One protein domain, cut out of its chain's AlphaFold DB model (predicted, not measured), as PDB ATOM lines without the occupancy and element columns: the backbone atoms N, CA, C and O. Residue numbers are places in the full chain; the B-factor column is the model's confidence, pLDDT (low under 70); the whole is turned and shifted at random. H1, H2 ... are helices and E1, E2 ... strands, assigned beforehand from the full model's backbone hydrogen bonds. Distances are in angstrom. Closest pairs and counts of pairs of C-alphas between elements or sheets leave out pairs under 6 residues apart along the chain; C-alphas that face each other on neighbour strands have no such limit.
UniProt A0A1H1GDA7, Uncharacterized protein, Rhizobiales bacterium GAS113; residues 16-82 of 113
ATOM      1  N   SER A  16     -24.912  33.505   8.439       80.81
ATOM      2  CA  SER A  16     -24.048  32.343   8.703       80.81
ATOM      3  C   SER A  16     -23.665  32.237  10.182       80.81
ATOM      4  O   SER A  16     -23.750  31.161  10.782       80.81
ATOM      5  N   VAL A  17     -23.300  33.358  10.811       81.38
ATOM      6  CA  VAL A  17     -22.959  33.407  12.241       81.38
ATOM      7  C   VAL A  17     -24.175  33.088  13.115       81.38
ATOM      8  O   VAL A  17     -24.063  32.277  14.037       81.38
ATOM      9  N   ALA A  18     -25.341  33.669  12.816       79.44
ATOM     10  CA  ALA A  18     -26.582  33.390  13.538       79.44
ATOM     11  C   ALA A  18     -26.973  31.905  13.445       79.44
ATOM     12  O   ALA A  18     -27.271  31.275  14.463       79.44
ATOM     13  N   THR A  19     -26.873  31.322  12.248       78.56
ATOM     14  CA  THR A  19     -27.168  29.904  11.989       78.56
ATOM     15  C   THR A  19     -26.233  28.982  12.771       78.56
ATOM     16  O   THR A  19     -26.689  28.066  13.457       78.56
ATOM     17  N   LYS A  20     -24.923  29.256  12.756       80.06
ATOM     18  CA  LYS A  20     -23.932  28.481  13.525       80.06
ATOM     19  C   LYS A  20     -24.175  28.572  15.032       80.06
ATOM     20  O   LYS A  20     -24.036  27.574  15.739       80.06
ATOM     21  N   LYS A  21     -24.556  29.751  15.534       82.56
ATOM     22  CA  LYS A  21     -24.861  29.959  16.958       82.56
ATOM     23  C   LYS A  21     -26.098  29.169  17.392       82.56
ATOM     24  O   LYS A  21     -26.052  28.521  18.435       82.56
ATOM     25  N   ALA A  22     -27.163  29.186  16.592       79.31
ATOM     26  CA  ALA A  22     -28.379  28.418  16.857       79.31
ATOM     27  C   ALA A  22     -28.119  26.903  16.827       79.31
ATOM     28  O   ALA A  22     -28.507  26.197  17.756       79.31
ATOM     29  N   ALA A  23     -27.388  26.407  15.822       83.69
ATOM     30  CA  ALA A  23     -27.014  24.995  15.731       83.69
ATOM     31  C   ALA A  23     -26.223  24.532  16.965       83.69
ATOM     32  O   ALA A  23     -26.552  23.513  17.573       83.69
ATOM     33  N   LYS A  24     -25.248  25.338  17.408       81.06
ATOM     34  CA  LYS A  24     -24.466  25.057  18.618       81.06
ATOM     35  C   LYS A  24     -25.329  25.041  19.880       81.06
ATOM     36  O   LYS A  24     -25.157  24.154  20.710       81.06
ATOM     37  N   ALA A  25     -26.259  25.987  20.023       85.81
ATOM     38  CA  ALA A  25     -27.168  26.039  21.170       85.81
ATOM     39  C   ALA A  25     -28.048  24.781  21.282       85.81
ATOM     40  O   ALA A  25     -28.373  24.355  22.386       85.81
ATOM     41  N   HIS A  26     -28.375  24.153  20.150       84.00
ATOM     42  CA  HIS A  26     -29.159  22.920  20.093       84.00
ATOM     43  C   HIS A  26     -28.318  21.642  19.965       84.00
ATOM     44  O   HIS A  26     -28.882  20.571  19.760       84.00
ATOM     45  N   SER A  27     -26.988  21.723  20.108       90.00
ATOM     46  CA  SER A  27     -26.069  20.583  19.930       90.00
ATOM     47  C   SER A  27     -26.243  19.862  18.584       90.00
ATOM     48  O   SER A  27     -26.081  18.648  18.486       90.00
ATOM     49  N   ILE A  28     -26.603  20.614  17.544       91.50
ATOM     50  CA  ILE A  28     -26.740  20.107  16.182       91.50
ATOM     51  C   ILE A  28     -25.388  20.280  15.498       91.50
ATOM     52  O   ILE A  28     -24.983  21.398  15.169       91.50
ATOM     53  N   ASP A  29     -24.695  19.167  15.282       92.12
ATOM     54  CA  ASP A  29     -23.475  19.104  14.486       92.12
ATOM     55  C   ASP A  29     -23.653  18.217  13.241       92.12
ATOM     56  O   ASP A  29     -24.700  17.602  13.017       92.12
ATOM     57  N   ARG A  30     -22.617  18.173  12.395       92.50
ATOM     58  CA  ARG A  30     -22.618  17.387  11.153       92.50
ATOM     59  C   ARG A  30     -22.885  15.902  11.411       92.50
ATOM     60  O   ARG A  30     -23.649  15.284  10.672       92.50
ATOM     61  N   LEU A  31     -22.255  15.331  12.437       94.75
ATOM     62  CA  LEU A  31     -22.385  13.912  12.761       94.75
ATOM     63  C   LEU A  31     -23.812  13.597  13.219       94.75
ATOM     64  O   LEU A  31     -24.394  12.607  12.782       94.75
ATOM     65  N   TRP A  32     -24.395  14.471  14.037       96.06
ATOM     66  CA  TRP A  32     -25.770  14.370  14.496       96.06
ATOM     67  C   TRP A  32     -26.761  14.399  13.330       96.06
ATOM     68  O   TRP A  32     -27.657  13.555  13.271       96.06
ATOM     69  N   VAL A  33     -26.591  15.319  12.371       96.44
ATOM     70  CA  VAL A  33     -27.467  15.400  11.187       96.44
ATOM     71  C   VAL A  33     -27.375  14.118  10.360       96.44
ATOM     72  O   VAL A  33     -28.406  13.546  10.007       96.44
ATOM     73  N   LEU A  34     -26.163  13.621  10.099       97.81
ATOM     74  CA  LEU A  34     -25.963  12.368   9.367       97.81
ATOM     75  C   LEU A  34     -26.586  11.172  10.099       97.81
ATOM     76  O   LEU A  34     -27.292  10.380   9.475       97.81
ATOM     77  N   ALA A  35     -26.406  11.074  11.418       97.62
ATOM     78  CA  ALA A  35     -27.025  10.028  12.228       97.62
ATOM     79  C   ALA A  35     -28.560  10.075  12.135       97.62
ATOM     80  O   ALA A  35     -29.209   9.046  11.957       97.62
ATOM     81  N   ARG A  36     -29.153  11.274  12.171       98.00
ATOM     82  CA  ARG A  36     -30.602  11.454  12.007       98.00
ATOM     83  C   ARG A  36     -31.098  11.091  10.612       98.00
ATOM     84  O   ARG A  36     -32.187  10.533  10.499       98.00
ATOM     85  N   LEU A  37     -30.326  11.363   9.561       98.25
ATOM     86  CA  LEU A  37     -30.673  10.935   8.204       98.25
ATOM     87  C   LEU A  37     -30.629   9.406   8.074       98.25
ATOM     88  O   LEU A  37     -31.555   8.834   7.505       98.25
ATOM     89  N   VAL A  38     -29.628   8.740   8.662       98.12
ATOM     90  CA  VAL A  38     -29.551   7.267   8.713       98.12
ATOM     91  C   VAL A  38     -30.746   6.676   9.466       98.12
ATOM     92  O   VAL A  38     -31.415   5.780   8.948       98.12
ATOM     93  N   ASP A  39     -31.079   7.216  10.641       98.12
ATOM     94  CA  ASP A  39     -32.269   6.809  11.400       98.12
ATOM     95  C   ASP A  39     -33.546   6.955  10.559       98.12
ATOM     96  O   ASP A  39     -34.429   6.092  10.593       98.12
ATOM     97  N   ASN A  40     -33.649   8.041   9.791       97.56
ATOM     98  CA  ASN A  40     -34.801   8.318   8.947       97.56
ATOM     99  C   ASN A  40     -34.918   7.327   7.782       97.56
ATOM    100  O   ASN A  40     -36.013   6.825   7.542       97.56
ATOM    101  N   VAL A  41     -33.809   6.985   7.112       97.94
ATOM    102  CA  VAL A  41     -33.784   5.919   6.092       97.94
ATOM    103  C   VAL A  41     -34.268   4.610   6.704       97.94
ATOM    104  O   VAL A  41     -35.208   4.006   6.192       97.94
ATOM    105  N   ASN A  42     -33.697   4.207   7.840       97.12
ATOM    106  CA  ASN A  42     -34.051   2.950   8.495       97.12
ATOM    107  C   ASN A  42     -35.545   2.882   8.839       97.12
ATOM    108  O   ASN A  42     -36.184   1.867   8.581       97.12
ATOM    109  N   ARG A  43     -36.125   3.964   9.374       96.19
ATOM    110  CA  ARG A  43     -37.563   4.046   9.690       96.19
ATOM    111  C   ARG A  43     -38.437   4.069   8.444       96.19
ATOM    112  O   ARG A  43     -39.475   3.415   8.419       96.19
ATOM    113  N   ALA A  44     -38.036   4.818   7.423       95.88
ATOM    114  CA  ALA A  44     -38.772   4.917   6.172       95.88
ATOM    115  C   ALA A  44     -38.829   3.568   5.447       95.88
ATOM    116  O   ALA A  44     -39.855   3.250   4.859       95.88
ATOM    117  N   MET A  45     -37.769   2.762   5.550       94.00
ATOM    118  CA  MET A  45     -37.677   1.419   4.971       94.00
ATOM    119  C   MET A  45     -38.435   0.342   5.767       94.00
ATOM    120  O   MET A  45     -38.586  -0.776   5.274       94.00
ATOM    121  N   GLN A  46     -38.945   0.641   6.970       93.06
ATOM    122  CA  GLN A  46     -39.785  -0.306   7.708       93.06
ATOM    123  C   GLN A  46     -41.096  -0.548   6.952       93.06
ATOM    124  O   GLN A  46     -41.823   0.388   6.616       93.06
ATOM    125  N   GLY A  47     -41.420  -1.822   6.717       86.81
ATOM    126  CA  GLY A  47     -42.667  -2.217   6.071       86.81
ATOM    127  C   GLY A  47     -43.882  -1.846   6.924       86.81
ATOM    128  O   GLY A  47     -44.086  -2.382   8.011       86.81
ATOM    129  N   LYS A  48     -44.726  -0.956   6.408       86.69
ATOM    130  CA  LYS A  48     -46.016  -0.568   6.984       86.69
ATOM    131  C   LYS A  48     -47.128  -1.326   6.268       86.69
ATOM    132  O   LYS A  48     -47.188  -1.322   5.038       86.69
ATOM    133  N   LYS A  49     -48.033  -1.941   7.033       89.94
ATOM    134  CA  LYS A  49     -49.219  -2.609   6.478       89.94
ATOM    135  C   LYS A  49     -50.056  -1.610   5.688       89.94
ATOM    136  O   LYS A  49     -50.350  -0.518   6.179       89.94
ATOM    137  N   VAL A  50     -50.460  -1.996   4.488       89.94
ATOM    138  CA  VAL A  50     -51.443  -1.243   3.720       89.94
ATOM    139  C   VAL A  50     -52.829  -1.605   4.242       89.94
ATOM    140  O   VAL A  50     -53.158  -2.775   4.442       89.94
ATOM    141  N   THR A  51     -53.635  -0.581   4.505       92.38
ATOM    142  CA  THR A  51     -55.024  -0.746   4.931       92.38
ATOM    143  C   THR A  51     -55.952  -0.175   3.876       92.38
ATOM    144  O   THR A  51     -55.782   0.974   3.465       92.38
ATOM    145  N   ALA A  52     -56.971  -0.937   3.502       91.81
ATOM    146  CA  ALA A  52     -58.073  -0.477   2.675       91.81
ATOM    147  C   ALA A  52     -59.348  -0.503   3.519       91.81
ATOM    148  O   ALA A  52     -59.685  -1.526   4.110       91.81
ATOM    149  N   ARG A  53     -60.051   0.635   3.611       92.56
ATOM    150  CA  ARG A  53     -61.305   0.758   4.386       92.56
ATOM    151  C   ARG A  53     -61.182   0.267   5.843       92.56
ATOM    152  O   ARG A  53     -62.110  -0.320   6.384       92.56
ATOM    153  N   GLY A  54     -60.021   0.485   6.466       89.88
ATOM    154  CA  GLY A  54     -59.748   0.074   7.849       89.88
ATOM    155  C   GLY A  54     -59.317  -1.387   8.035       89.88
ATOM    156  O   GLY A  54     -58.928  -1.747   9.141       89.88
ATOM    157  N   ALA A  55     -59.310  -2.212   6.981       91.31
ATOM    158  CA  ALA A  55     -58.839  -3.596   7.031       91.31
ATOM    159  C   ALA A  55     -57.443  -3.744   6.386       91.31
ATOM    160  O   ALA A  55     -57.174  -3.098   5.368       91.31
ATOM    161  N   PRO A  56     -56.542  -4.580   6.935       92.06
ATOM    162  CA  PRO A  56     -55.269  -4.903   6.288       92.06
ATOM    163  C   PRO A  56     -55.484  -5.597   4.937       92.06
ATOM    164  O   PRO A  56     -56.304  -6.506   4.841       92.06
ATOM    165  N   THR A  57     -54.719  -5.219   3.912       94.12
ATOM    166  CA  THR A  57     -54.786  -5.854   2.579       94.12
ATOM    167  C   THR A  57     -53.856  -7.062   2.435       94.12
ATOM    168  O   THR A  57     -53.945  -7.792   1.455       94.12
ATOM    169  N   GLY A  58     -52.948  -7.268   3.395       91.06
ATOM    170  CA  GLY A  58     -51.851  -8.241   3.296       91.06
ATOM    171  C   GLY A  58     -50.601  -7.686   2.604       91.06
ATOM    172  O   GLY A  58     -49.526  -8.268   2.731       91.06
ATOM    173  N   GLU A  59     -50.707  -6.529   1.953       91.81
ATOM    174  CA  GLU A  59     -49.579  -5.839   1.333       91.81
ATOM    175  C   GLU A  59     -48.840  -4.949   2.340       91.81
ATOM    176  O   GLU A  59     -49.419  -4.404   3.289       91.81
ATOM    177  N   TYR A  60     -47.543  -4.768   2.104       91.69
ATOM    178  CA  TYR A  60     -46.687  -3.879   2.880       91.69
ATOM    179  C   TYR A  60     -46.069  -2.838   1.958       91.69
ATOM    180  O   TYR A  60     -45.625  -3.147   0.856       91.69
ATOM    181  N   ARG A  61     -46.009  -1.598   2.439       92.50
ATOM    182  CA  ARG A  61     -45.337  -0.486   1.765       92.50
ATOM    183  C   ARG A  61     -44.322   0.159   2.689       92.50
ATOM    184  O   ARG A  61     -44.501   0.160   3.903       92.50
ATOM    185  N   TYR A  62     -43.303   0.765   2.113       94.50
ATOM    186  CA  TYR A  62     -42.341   1.595   2.828       94.50
ATOM    187  C   TYR A  62     -42.383   3.024   2.262       94.50
ATOM    188  O   TYR A  62     -42.958   3.265   1.198       94.50
ATOM    189  N   ASP A  63     -41.809   3.985   2.979       94.94
ATOM    190  CA  ASP A  63     -41.767   5.400   2.590       94.94
ATOM    191  C   ASP A  63     -40.564   5.685   1.674       94.94
ATOM    192  O   ASP A  63     -39.571   6.307   2.059       94.94
ATOM    193  N   GLY A  64     -40.631   5.199   0.433       95.25
ATOM    194  CA  GLY A  64     -39.501   5.270  -0.498       95.25
ATOM    195  C   GLY A  64     -39.037   6.689  -0.837       95.25
ATOM    196  O   GLY A  64     -37.841   6.920  -0.973       95.25
ATOM    197  N   SER A  65     -39.946   7.664  -0.902       96.19
ATOM    198  CA  SER A  65     -39.587   9.072  -1.140       96.19
ATOM    199  C   SER A  65     -38.749   9.655   0.002       96.19
ATOM    200  O   SER A  65     -37.752  10.335  -0.243       96.19
ATOM    201  N   VAL A  66     -39.114   9.346   1.250       95.94
ATOM    202  CA  VAL A  66     -38.394   9.785   2.452       95.94
ATOM    203  C   VAL A  66     -37.016   9.132   2.517       95.94
ATOM    204  O   VAL A  66     -36.025   9.825   2.755       95.94
ATOM    205  N   ALA A  67     -36.944   7.822   2.258       97.19
ATOM    206  CA  ALA A  67     -35.683   7.087   2.217       97.19
ATOM    207  C   ALA A  67     -34.741   7.659   1.146       97.19
ATOM    208  O   ALA A  67     -33.599   8.003   1.446       97.19
ATOM    209  N   ASN A  68     -35.241   7.850  -0.077       97.94
ATOM    210  CA  ASN A  68     -34.450   8.373  -1.188       97.94
ATOM    211  C   ASN A  68     -33.945   9.789  -0.916       97.94
ATOM    212  O   ASN A  68     -32.778  10.072  -1.166       97.94
ATOM    213  N   ARG A  69     -34.779  10.672  -0.352       98.06
ATOM    214  CA  ARG A  69     -34.343  12.035  -0.026       98.06
ATOM    215  C   ARG A  69     -33.263  12.049   1.052       98.06
ATOM    216  O   ARG A  69     -32.315  12.825   0.954       98.06
ATOM    217  N   ALA A  70     -33.383  11.208   2.077       98.06
ATOM    218  CA  ALA A  70     -32.363  11.118   3.115       98.06
ATOM    219  C   ALA A  70     -31.036  10.562   2.567       98.06
ATOM    220  O   ALA A  70     -29.982  11.126   2.855       98.06
ATOM    221  N   LEU A  71     -31.090   9.530   1.717       98.12
ATOM    222  CA  LEU A  71     -29.918   8.995   1.015       98.12
ATOM    223  C   LEU A  71     -29.285  10.025   0.071       98.12
ATOM    224  O   LEU A  71     -28.062  10.126   0.017       98.12
ATOM    225  N   GLU A  72     -30.095  10.823  -0.629       97.81
ATOM    226  CA  GLU A  72     -29.607  11.902  -1.491       97.81
ATOM    227  C   GLU A  72     -28.781  12.919  -0.687       97.81
ATOM    228  O   GLU A  72     -27.668  13.269  -1.075       97.81
ATOM    229  N   LEU A  73     -29.302  13.375   0.456       97.69
ATOM    230  CA  LEU A  73     -28.617  14.352   1.306       97.69
ATOM    231  C   LEU A  73     -27.314  13.794   1.889       97.69
ATOM    232  O   LEU A  73     -26.306  14.498   1.892       97.69
ATOM    233  N   ILE A  74     -27.311  12.528   2.322       97.81
ATOM    234  CA  ILE A  74     -26.088  11.847   2.768       97.81
ATOM    235  C   ILE A  74     -25.073  11.787   1.621       97.81
ATOM    236  O   ILE A  74     -23.920  12.165   1.802       97.81
ATOM    237  N   GLY A  75     -25.491  11.348   0.431       96.94
ATOM    238  CA  GLY A  75     -24.596  11.231  -0.718       96.94
ATOM    239  C   GLY A  75     -24.024  12.577  -1.166       96.94
ATOM    240  O   GLY A  75     -22.837  12.648  -1.478       96.94
ATOM    241  N   LYS A  76     -24.812  13.661  -1.128       95.62
ATOM    242  CA  LYS A  76     -24.321  15.028  -1.385       95.62
ATOM    243  C   LYS A  76     -23.269  15.453  -0.362       95.62
ATOM    244  O   LYS A  76     -22.210  15.932  -0.749       95.62
ATOM    245  N   GLU A  77     -23.527  15.210   0.920       95.31
ATOM    246  CA  GLU A  77     -22.596  15.537   2.007       95.31
ATOM    247  C   GLU A  77     -21.286  14.728   1.946       95.31
ATOM    248  O   GLU A  77     -20.240  15.181   2.412       95.31
ATOM    249  N   LEU A  78     -21.323  13.531   1.357       94.81
ATOM    250  CA  LEU A  78     -20.150  12.688   1.116       94.81
ATOM    251  C   LEU A  78     -19.487  12.933  -0.251       94.81
ATOM    252  O   LEU A  78     -18.500  12.273  -0.567       94.81
ATOM    253  N   GLY A  79     -20.010  13.850  -1.071       94.12
ATOM    254  CA  GLY A  79     -19.479  14.126  -2.409       94.12
ATOM    255  C   GLY A  79     -19.686  12.989  -3.419       94.12
ATOM    256  O   GLY A  79     -18.954  12.899  -4.400       94.12
ATOM    257  N   MET A  80     -20.666  12.109  -3.195       96.12
ATOM    258  CA  MET A  80     -20.957  10.961  -4.067       96.12
ATOM    259  C   MET A  80     -21.693  11.352  -5.353       96.12
ATOM    260  O   MET A  80     -21.653  10.611  -6.334       96.12
ATOM    261  N   PHE A  81     -22.382  12.494  -5.354       94.12
ATOM    262  CA  PHE A  81     -23.099  12.993  -6.523       94.12
ATOM    263  C   PHE A  81     -22.357  14.175  -7.130       94.12
ATOM    264  O   PHE A  81     -22.106  15.176  -6.464       94.12
ATOM    265  N   VAL A  82     -22.021  14.051  -8.413       87.00
ATOM    266  CA  VAL A  82     -21.388  15.117  -9.190       87.00
ATOM    267  C   VAL A  82     -22.480  15.913  -9.892       87.00
ATOM    268  O   VAL A  82     -23.119  15.405 -10.813       87.00
TER     269      VAL A  82
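This is residues 16 to 82 of the 113 residues of an uncharacterized protein of Rhizobiales bacterium GAS113 (UniProt A0A1H1GDA7). Two helices, H2 and H3, lie side by side and run opposite ways, and a two-stranded hairpin, E1 and E2, reaches out beyond one end of this pair like an arm. The short helix H1 lies beyond the other end of the pair, apart from both H2 and H3. The printed part has 67 residues, with three named helices and two named strands in the order H1, H2, E1, E2, H3; the class is mixed, helices and strands, and the sheet, E1 - E2, is antiparallel. The whole is extended, with a radius of gyration of the C-alphas of 16.8 A, and its outline is flat, spanning 52 by 31 by 16 A.

H1 is residues 16 to 25 and begins at C-alpha 16, (-24.048, 32.343, 8.703). H2, residues 30 to 44, measures 21.0 A from first to last C-alpha. E1 is residues 48 to 52 and E2 residues 55 to 61. H3, residues 64 to 77, measures 19.9 A and ends at C-alpha 77, (-22.596, 15.537, 2.007).

H2 and H3 touch, with the C-alphas of Val 41 and Ala 67 closest at 4.5 A. They stand at a shallow tilt of 22 degrees, opposite ways. E1 and E2 form a hairpin of antiparallel neighbours, with 139 degrees between their directions; N 50 and O 59, at 2.9 A, and N 48 and O 61, at 2.8 A, are within hydrogen-bond range. H1 is apart from H2, H3, E1 and E2. In H1, H2 and H3 every O i to N i+4 pair is within hydrogen-bond range.

The C-alphas of Val 17 and Ala 55 are the two farthest apart, 51.8 A. Residues 21 to 27, of which 21 to 25 belong to H1, stand free. The four links are tight, and the printed part has no cut. The mean pLDDT of the printed part is 92.4, that of H1 is 81, and no printed residue is under 70.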